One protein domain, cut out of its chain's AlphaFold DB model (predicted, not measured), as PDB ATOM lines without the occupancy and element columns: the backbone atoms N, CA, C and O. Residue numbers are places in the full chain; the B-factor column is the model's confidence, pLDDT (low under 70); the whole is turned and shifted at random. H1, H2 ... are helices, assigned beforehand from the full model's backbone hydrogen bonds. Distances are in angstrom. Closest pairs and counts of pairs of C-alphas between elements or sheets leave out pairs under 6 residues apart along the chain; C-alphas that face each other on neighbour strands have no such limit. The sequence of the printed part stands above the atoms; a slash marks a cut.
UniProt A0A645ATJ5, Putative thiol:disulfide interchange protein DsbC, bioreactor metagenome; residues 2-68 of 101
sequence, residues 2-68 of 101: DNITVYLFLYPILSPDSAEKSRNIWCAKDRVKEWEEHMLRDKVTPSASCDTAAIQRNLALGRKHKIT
ATOM      1  N   ASP A   2     268.841 205.522 178.924       78.56
ATOM      2  CA  ASP A   2     267.447 205.616 179.386       78.56
ATOM      3  C   ASP A   2     267.336 205.515 180.918       78.56
ATOM      4  O   ASP A   2     266.296 205.824 181.487       78.56
ATOM      5  N   ASN A   3     268.419 205.120 181.604       85.38
ATOM      6  CA  ASN A   3     268.451 204.952 183.056       85.38
ATOM      7  C   ASN A   3     269.758 205.486 183.662       85.38
ATOM      8  O   ASN A   3     270.684 204.728 183.951       85.38
ATOM      9  N   ILE A   4     269.839 206.806 183.834       90.25
ATOM     10  CA  ILE A   4     270.934 207.458 184.559       90.25
ATOM     11  C   ILE A   4     270.382 208.483 185.546       90.25
ATOM     12  O   ILE A   4     269.321 209.063 185.333       90.25
ATOM     13  N   THR A   5     271.131 208.740 186.614       92.31
ATOM     14  CA  THR A   5     270.871 209.864 187.518       92.31
ATOM     15  C   THR A   5     272.029 210.846 187.424       92.31
ATOM     16  O   THR A   5     273.182 210.468 187.630       92.31
ATOM     17  N   VAL A   6     271.723 212.107 187.122       92.69
ATOM     18  CA  VAL A   6     272.710 213.187 187.052       92.69
ATOM     19  C   VAL A   6     272.509 214.114 188.241       92.69
ATOM     20  O   VAL A   6     271.452 214.721 188.392       92.69
ATOM     21  N   TYR A   7     273.546 214.258 189.062       94.56
ATOM     22  CA  TYR A   7     273.594 215.283 190.100       94.56
ATOM     23  C   TYR A   7     274.345 216.496 189.562       94.56
ATOM     24  O   TYR A   7     275.562 216.452 189.368       94.56
ATOM     25  N   LEU A   8     273.608 217.572 189.295       94.50
ATOM     26  CA  LEU A   8     274.161 218.805 188.752       94.50
ATOM     27  C   LEU A   8     274.462 219.809 189.867       94.50
ATOM     28  O   LEU A   8     273.617 220.111 190.708       94.50
ATOM     29  N   PHE A   9     275.669 220.369 189.832       95.88
ATOM     30  CA  PHE A   9     276.130 221.380 190.776       95.88
ATOM     31  C   PHE A   9     276.536 222.637 190.010       95.88
ATOM     32  O   PHE A   9     277.383 222.579 189.121       95.88
ATOM     33  N   LEU A  10     275.955 223.787 190.365       96.38
ATOM     34  CA  LEU A  10     276.346 225.067 189.771       96.38
ATOM     35  C   LEU A  10     277.800 225.392 190.143       96.38
ATOM     36  O   LEU A  10     278.153 225.405 191.327       96.38
ATOM     37  N   TYR A  11     278.618 225.673 189.126       97.19
ATOM     38  CA  TYR A  11     280.035 226.020 189.254       97.19
ATOM     39  C   TYR A  11     280.364 227.238 188.366       97.19
ATOM     40  O   TYR A  11     280.838 227.084 187.238       97.19
ATOM     41  N   PRO A  12     280.053 228.463 188.834       96.56
ATOM     42  CA  PRO A  12     280.108 229.676 188.017       96.56
ATOM     43  C   PRO A  12     281.536 230.197 187.809       96.56
ATOM     44  O   PRO A  12     281.993 231.063 188.553       96.56
ATOM     45  N   ILE A  13     282.240 229.680 186.799       95.62
ATOM     46  CA  ILE A  13     283.641 230.053 186.516       95.62
ATOM     47  C   ILE A  13     283.912 230.535 185.082       95.62
ATOM     48  O   ILE A  13     285.049 230.883 184.777       95.62
ATOM     49  N   LEU A  14     282.915 230.514 184.192       91.88
ATOM     50  CA  LEU A  14     283.141 230.711 182.753       91.88
ATOM     51  C   LEU A  14     283.269 232.180 182.344       91.88
ATOM     52  O   LEU A  14     283.973 232.501 181.391       91.88
ATOM     53  N   SER A  15     282.576 233.071 183.043       92.31
ATOM     54  CA  SER A  15     282.452 234.481 182.682       92.31
ATOM     55  C   SER A  15     282.204 235.347 183.920       92.31
ATOM     56  O   SER A  15     281.727 234.829 184.937       92.31
ATOM     57  N   PRO A  16     282.467 236.666 183.858       92.81
ATOM     58  CA  PRO A  16     282.225 237.570 184.986       92.81
ATOM     59  C   PRO A  16     280.780 237.541 185.510       92.81
ATOM     60  O   PRO A  16     280.553 237.639 186.713       92.81
ATOM     61  N   ASP A  17     279.803 237.342 184.624       94.56
ATOM     62  CA  ASP A  17     278.374 237.274 184.952       94.56
ATOM     63  C   ASP A  17     277.898 235.871 185.387       94.56
ATOM     64  O   ASP A  17     276.749 235.704 185.803       94.56
ATOM     65  N   SER A  18     278.767 234.850 185.359       95.12
ATOM     66  CA  SER A  18     278.415 233.477 185.757       95.12
ATOM     67  C   SER A  18     277.891 233.405 187.196       95.12
ATOM     68  O   SER A  18     276.972 232.633 187.486       95.12
ATOM     69  N   ALA A  19     278.464 234.205 188.104       95.38
ATOM     70  CA  ALA A  19     278.068 234.237 189.511       95.38
ATOM     71  C   ALA A  19     276.648 234.789 189.695       95.38
ATOM     72  O   ALA A  19     275.868 234.244 190.475       95.38
ATOM     73  N   GLU A  20     276.298 235.836 188.947       96.44
ATOM     74  CA  GLU A  20     274.958 236.415 188.950       96.44
ATOM     75  C   GLU A  20     273.932 235.455 188.348       96.44
ATOM     76  O   GLU A  20     272.928 235.167 188.998       96.44
ATOM     77  N   LYS A  21     274.216 234.882 187.172       95.81
ATOM     78  CA  LYS A  21     273.346 233.880 186.533       95.81
ATOM     79  C   LYS A  21     273.061 232.708 187.470       95.81
ATOM     80  O   LYS A  21     271.910 232.346 187.694       95.81
ATOM     81  N   SER A  22     274.110 232.163 188.088       96.81
ATOM     82  CA  SER A  22     273.970 231.042 189.021       96.81
ATOM     83  C   SER A  22     273.202 231.418 190.286       96.81
ATOM     84  O   SER A  22     272.412 230.608 190.759       96.81
ATOM     85  N   ARG A  23     273.384 232.632 190.828       97.62
ATOM     86  CA  ARG A  23     272.580 233.125 191.960       97.62
ATOM     87  C   ARG A  23     271.108 233.227 191.577       97.62
ATOM     88  O   ARG A  23     270.273 232.727 192.321       97.62
ATOM     89  N   ASN A  24     270.797 233.839 190.439       97.81
ATOM     90  CA  ASN A  24     269.421 234.041 189.992       97.81
ATOM     91  C   ASN A  24     268.702 232.695 189.801       97.81
ATOM     92  O   ASN A  24     267.612 232.503 190.335       97.81
ATOM     93  N   ILE A  25     269.360 231.725 189.155       97.50
ATOM     94  CA  ILE A  25     268.849 230.353 188.997       97.50
ATOM     95  C   ILE A  25     268.678 229.668 190.359       97.50
ATOM     96  O   ILE A  25     267.633 229.092 190.649       97.50
ATOM     97  N   TRP A  26     269.688 229.736 191.229       97.75
ATOM     98  CA  TRP A  26     269.655 229.081 192.539       97.75
ATOM     99  C   TRP A  26     268.597 229.661 193.479       97.75
ATOM    100  O   TRP A  26     268.020 228.947 194.297       97.75
ATOM    101  N   CYS A  27     268.336 230.957 193.372       97.94
ATOM    102  CA  CYS A  27     267.363 231.652 194.198       97.94
ATOM    103  C   CYS A  27     265.963 231.688 193.587       97.94
ATOM    104  O   CYS A  27     265.043 232.215 194.214       97.94
ATOM    105  N   ALA A  28     265.774 231.102 192.405       97.50
ATOM    106  CA  ALA A  28     264.459 230.931 191.827       97.50
ATOM    107  C   ALA A  28     263.572 230.030 192.696       97.50
ATOM    108  O   ALA A  28     264.038 229.099 193.360       97.50
ATOM    109  N   LYS A  29     262.260 230.276 192.626       95.94
ATOM    110  CA  LYS A  29     261.246 229.419 193.257       95.94
ATOM    111  C   LYS A  29     261.320 227.982 192.732       95.94
ATOM    112  O   LYS A  29     261.171 227.045 193.508       95.94
ATOM    113  N   ASP A  30     261.563 227.833 191.431       96.12
ATOM    114  CA  ASP A  30     261.788 226.556 190.758       96.12
ATOM    115  C   ASP A  30     263.155 226.582 190.062       96.12
ATOM    116  O   ASP A  30     263.312 227.067 188.942       96.12
ATOM    117  N   ARG A  31     264.170 226.101 190.784       95.62
ATOM    118  CA  ARG A  31     265.575 226.134 190.352       95.62
ATOM    119  C   ARG A  31     265.822 225.286 189.111       95.62
ATOM    120  O   ARG A  31     266.644 225.658 188.281       95.62
ATOM    121  N   VAL A  32     265.144 224.139 189.020       95.12
ATOM    122  CA  VAL A  32     265.320 223.193 187.913       95.12
ATOM    123  C   VAL A  32     264.748 223.811 186.651       95.12
ATOM    124  O   VAL A  32     265.463 223.923 185.659       95.12
ATOM    125  N   LYS A  33     263.515 224.319 186.723       96.12
ATOM    126  CA  LYS A  33     262.879 224.971 185.582       96.12
ATOM    127  C   LYS A  33     263.670 226.179 185.084       96.12
ATOM    128  O   LYS A  33     263.895 226.295 183.885       96.12
ATOM    129  N   GLU A  34     264.102 227.077 185.971       96.69
ATOM    130  CA  GLU A  34     264.857 228.264 185.539       96.69
ATOM    131  C   GLU A  34     266.229 227.897 184.956       96.69
ATOM    132  O   GLU A  34     266.679 228.540 184.009       96.69
ATOM    133  N   TRP A  35     266.879 226.846 185.468       95.88
ATOM    134  CA  TRP A  35     268.103 226.323 184.863       95.88
ATOM    135  C   TRP A  35     267.848 225.757 183.460       95.88
ATOM    136  O   TRP A  35     268.564 226.110 182.525       95.88
ATOM    137  N   GLU A  36     266.818 224.926 183.280       96.19
ATOM    138  CA  GLU A  36     266.471 224.350 181.974       96.19
ATOM    139  C   GLU A  36     266.081 225.424 180.957       96.19
ATOM    140  O   GLU A  36     266.536 225.392 179.817       96.19
ATOM    141  N   GLU A  37     265.269 226.405 181.355       96.62
ATOM    142  CA  GLU A  37     264.880 227.505 180.471       96.62
ATOM    143  C   GLU A  37     266.077 228.381 180.089       96.62
ATOM    144  O   GLU A  37     266.171 228.810 178.937       96.62
ATOM    145  N   HIS A  38     267.017 228.600 181.012       94.00
ATOM    146  CA  HIS A  38     268.259 229.298 180.705       94.00
ATOM    147  C   HIS A  38     269.119 228.515 179.706       94.00
ATOM    148  O   HIS A  38     269.577 229.080 178.719       94.00
ATOM    149  N   MET A  39     269.316 227.216 179.942       92.88
ATOM    150  CA  MET A  39     270.234 226.388 179.155       92.88
ATOM    151  C   MET A  39     269.679 225.954 177.795       92.88
ATOM    152  O   MET A  39     270.454 225.760 176.865       92.88
ATOM    153  N   LEU A  40     268.365 225.737 177.683       96.00
ATOM    154  CA  LEU A  40     267.738 225.155 176.489       96.00
ATOM    155  C   LEU A  40     266.981 226.175 175.636       96.00
ATOM    156  O   LEU A  40     266.628 225.868 174.500       96.00
ATOM    157  N   ARG A  41     266.652 227.344 176.196       95.81
ATOM    158  CA  ARG A  41     265.819 228.358 175.527       95.81
ATOM    159  C   ARG A  41     266.423 229.758 175.565       95.81
ATOM    160  O   ARG A  41     265.729 230.705 175.204       95.81
ATOM    161  N   ASP A  42     267.653 229.896 176.059       93.19
ATOM    162  CA  ASP A  42     268.343 231.178 176.242       93.19
ATOM    163  C   ASP A  42     267.515 232.209 177.032       93.19
ATOM    164  O   ASP A  42     267.654 233.426 176.868       93.19
ATOM    165  N   LYS A  43     266.622 231.738 177.913       95.00
ATOM    166  CA  LYS A  43     265.784 232.630 178.708       95.00
ATOM    167  C   LYS A  43     266.645 233.323 179.763       95.00
ATOM    168  O   LYS A  43     267.376 232.691 180.532       95.00
ATOM    169  N   VAL A  44     266.519 234.645 179.841       92.62
ATOM    170  CA  VAL A  44     267.140 235.426 180.914       92.62
ATOM    171  C   VAL A  44     266.424 235.121 182.228       92.62
ATOM    172  O   VAL A  44     265.228 235.380 182.369       92.62
ATOM    173  N   THR A  45     267.166 234.582 183.193       93.25
ATOM    174  CA  THR A  45     266.641 234.301 184.530       93.25
ATOM    175  C   THR A  45     266.401 235.618 185.276       93.25
ATOM    176  O   THR A  45     267.332 236.430 185.368       93.25
ATOM    177  N   PRO A  46     265.197 235.852 185.829       94.81
ATOM    178  CA  PRO A  46     264.913 237.039 186.627       94.81
ATOM    179  C   PRO A  46     265.890 237.193 187.795       94.81
ATOM    180  O   PRO A  46     266.321 236.205 188.392       94.81
ATOM    181  N   SER A  47     266.216 238.437 188.146       96.44
ATOM    182  CA  SER A  47     267.080 238.709 189.296       96.44
ATOM    183  C   SER A  47     266.446 238.189 190.586       96.44
ATOM    184  O   SER A  47     265.277 238.461 190.866       96.44
ATOM    185  N   ALA A  48     267.219 237.435 191.367       96.19
ATOM    186  CA  ALA A  48     266.776 236.860 192.631       96.19
ATOM    187  C   ALA A  48     267.927 236.818 193.646       96.19
ATOM    188  O   ALA A  48     269.108 236.772 193.287       96.19
ATOM    189  N   SER A  49     267.577 236.832 194.934       95.62
ATOM    190  CA  SER A  49     268.536 236.788 196.039       95.62
ATOM    191  C   SER A  49     268.034 235.891 197.168       95.62
ATOM    192  O   SER A  49     266.846 235.869 197.480       95.62
ATOM    193  N   CYS A  50     268.951 235.122 197.749       97.31
ATOM    194  CA  CYS A  50     268.738 234.137 198.804       97.31
ATOM    195  C   CYS A  50     270.106 233.689 199.357       97.31
ATOM    196  O   CYS A  50     271.151 234.168 198.907       97.31
ATOM    197  N   ASP A  51     270.125 232.739 200.298       97.69
ATOM    198  CA  ASP A  51     271.376 232.100 200.719       97.69
ATOM    199  C   ASP A  51     272.012 231.282 199.574       97.69
ATOM    200  O   ASP A  51     271.427 230.337 199.034       97.69
ATOM    201  N   THR A  52     273.252 231.635 199.233       97.31
ATOM    202  CA  THR A  52     274.059 230.996 198.183       97.31
ATOM    203  C   THR A  52     275.263 230.230 198.733       97.31
ATOM    204  O   THR A  52     276.146 229.840 197.964       97.31
ATOM    205  N   ALA A  53     275.305 229.937 200.038       98.06
ATOM    206  CA  ALA A  53     276.393 229.178 200.659       98.06
ATOM    207  C   ALA A  53     276.666 227.834 199.956       98.06
ATOM    208  O   ALA A  53     277.811 227.393 199.883       98.06
ATOM    209  N   ALA A  54     275.641 227.195 199.381       96.69
ATOM    210  CA  ALA A  54     275.803 225.985 198.574       96.69
ATOM    211  C   ALA A  54     276.679 226.199 197.325       96.69
ATOM    212  O   ALA A  54     277.570 225.394 197.065       96.69
ATOM    213  N   ILE A  55     276.494 227.306 196.598       97.62
ATOM    214  CA  ILE A  55     277.321 227.646 195.429       97.62
ATOM    215  C   ILE A  55     278.768 227.893 195.868       97.62
ATOM    216  O   ILE A  55     279.702 227.410 195.230       97.62
ATOM    217  N   GLN A  56     278.970 228.577 196.998       97.69
ATOM    218  CA  GLN A  56     280.311 228.811 197.541       97.69
ATOM    219  C   GLN A  56     281.009 227.503 197.941       97.69
ATOM    220  O   GLN A  56     282.196 227.327 197.662       97.69
ATOM    221  N   ARG A  57     280.275 226.542 198.520       97.94
ATOM    222  CA  ARG A  57     280.807 225.197 198.800       97.94
ATOM    223  C   ARG A  57     281.198 224.456 197.521       97.94
ATOM    224  O   ARG A  57     282.270 223.854 197.495       97.94
ATOM    225  N   ASN A  58     280.398 224.545 196.456       97.25
ATOM    226  CA  ASN A  58     280.746 223.958 195.156       97.25
ATOM    227  C   ASN A  58     282.022 224.593 194.582       97.25
ATOM    228  O   ASN A  58     282.911 223.880 194.119       97.25
ATOM    229  N   LEU A  59     282.141 225.924 194.657       97.56
ATOM    230  CA  LEU A  59     283.336 226.656 194.228       97.56
ATOM    231  C   LEU A  59     284.583 226.211 195.002       97.56
ATOM    232  O   LEU A  59     285.618 225.926 194.399       97.56
ATOM    233  N   ALA A  60     284.486 226.109 196.329       97.88
ATOM    234  CA  ALA A  60     285.580 225.643 197.177       97.88
ATOM    235  C   ALA A  60     285.986 224.194 196.852       97.88
ATOM    236  O   ALA A  60     287.179 223.897 196.742       97.88
ATOM    237  N   LEU A  61     285.008 223.310 196.640       95.38
ATOM    238  CA  LEU A  61     285.250 221.925 196.241       95.38
ATOM    239  C   LEU A  61     285.965 221.857 194.885       95.38
ATOM    240  O   LEU A  61     287.001 221.203 194.767       95.38
ATOM    241  N   GLY A  62     285.471 222.577 193.877       95.50
ATOM    242  CA  GLY A  62     286.097 222.595 192.559       95.50
ATOM    243  C   GLY A  62     287.522 223.144 192.592       95.50
ATOM    244  O   GLY A  62     288.409 222.544 191.988       95.50
ATOM    245  N   ARG A  63     287.797 224.192 193.385       96.25
ATOM    246  CA  ARG A  63     289.167 224.693 193.610       96.25
ATOM    247  C   ARG A  63     290.071 223.633 194.238       96.25
ATOM    248  O   ARG A  63     291.160 223.391 193.722       96.25
ATOM    249  N   LYS A  64     289.610 222.958 195.300       95.88
ATOM    250  CA  LYS A  64     290.354 221.869 195.962       95.88
ATOM    251  C   LYS A  64     290.718 220.752 194.982       95.88
ATOM    252  O   LYS A  64     291.825 220.225 195.033       95.88
ATOM    253  N   HIS A  65     289.809 220.426 194.067       93.81
ATOM    254  CA  HIS A  65     290.001 219.385 193.058       93.81
ATOM    255  C   HIS A  65     290.527 219.910 191.712       93.81
ATOM    256  O   HIS A  65     290.554 219.151 190.746       93.81
ATOM    257  N   LYS A  66     290.983 221.170 191.629       94.75
ATOM    258  CA  LYS A  66     291.522 221.790 190.404       94.75
ATOM    259  C   LYS A  66     290.583 221.652 189.191       94.75
ATOM    260  O   LYS A  66     291.023 221.298 188.099       94.75
ATOM    261  N   ILE A  67     289.286 221.884 189.387       95.75
ATOM    262  CA  ILE A  67     288.294 221.949 188.309       95.75
ATOM    263  C   ILE A  67     288.381 223.331 187.662       95.75
ATOM    264  O   ILE A  67     288.016 224.337 188.274       95.75
ATOM    265  N   THR A  68     288.877 223.376 186.428       94.44
ATOM    266  CA  THR A  68     289.134 224.614 185.672       94.44
ATOM    267  C   THR A  68     288.205 224.808 184.476       94.44
ATOM    268  O   THR A  68     288.305 225.820 183.792       94.44
TER     269      THR A  68
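AT A GLANCE: This is residues 2 to 68 of the 101 residues of the protein "Putative thiol:disulfide interchange protein DsbC" of bioreactor metagenome (UniProt A0A645ATJ5). Three short helices make an open, angular arch, with H1 between H2 and H3, and a thin arm of residues 2 to 7 sticks out from it. After this arm the chain runs into the middle of the domain before it turns to H1, and a long link joins H2 to H3. The printed part has 67 residues with three named helices, in the order H1, H2, H3, and no named strand; the class is all helix, with under half of the residues, 32 of 67, in named elements. It is only just compact, close to loose, with a radius of gyration of the C-alphas of 12.5 A, and spans 35 by 31 by 21 A.

IN THESE COORDINATES: Residues 2 to 17 hold no named element; C-alpha 2 is at (267.447, 205.616, 179.386). H1 is residues 18 to 26, 11.9 A from first to last C-alpha, beginning at C-alpha 18 at (278.415, 233.477, 185.757). H2 is residues 31 to 41, 15.0 A long. H3 is residues 53 to 64, 16.4 A long, ending at C-alpha 64 at (290.354, 221.869, 195.962).

HOW THE PARTS SIT: H1 and H2 only just touch, and only at the corner by their tight link, with 3 pairs of C-alphas within 8 A; the closest C-alphas, of Ile 25 and Arg 31, are 5.5 A apart. They run opposite ways at a steep tilt of 54 degrees. H1 and H3 are close but not clearly touching; their closest C-alphas, of Ser 22 and Ile 55, are 8.0 A apart. They run opposite ways at a steep tilt of 44 degrees. H2 and H3 are apart. In H1, H2 and H3 every O i to N i+4 pair is within hydrogen-bond range.

THE WHOLE: The C-alphas farthest apart, of Asp 2 and Pro 16, are 35.6 A from each other. Residues 2 to 7 stand free. The link from H2 to H3, 11 residues, is long. The printed part has no cut, its mean pLDDT is 95.3, and no printed residue is under 70.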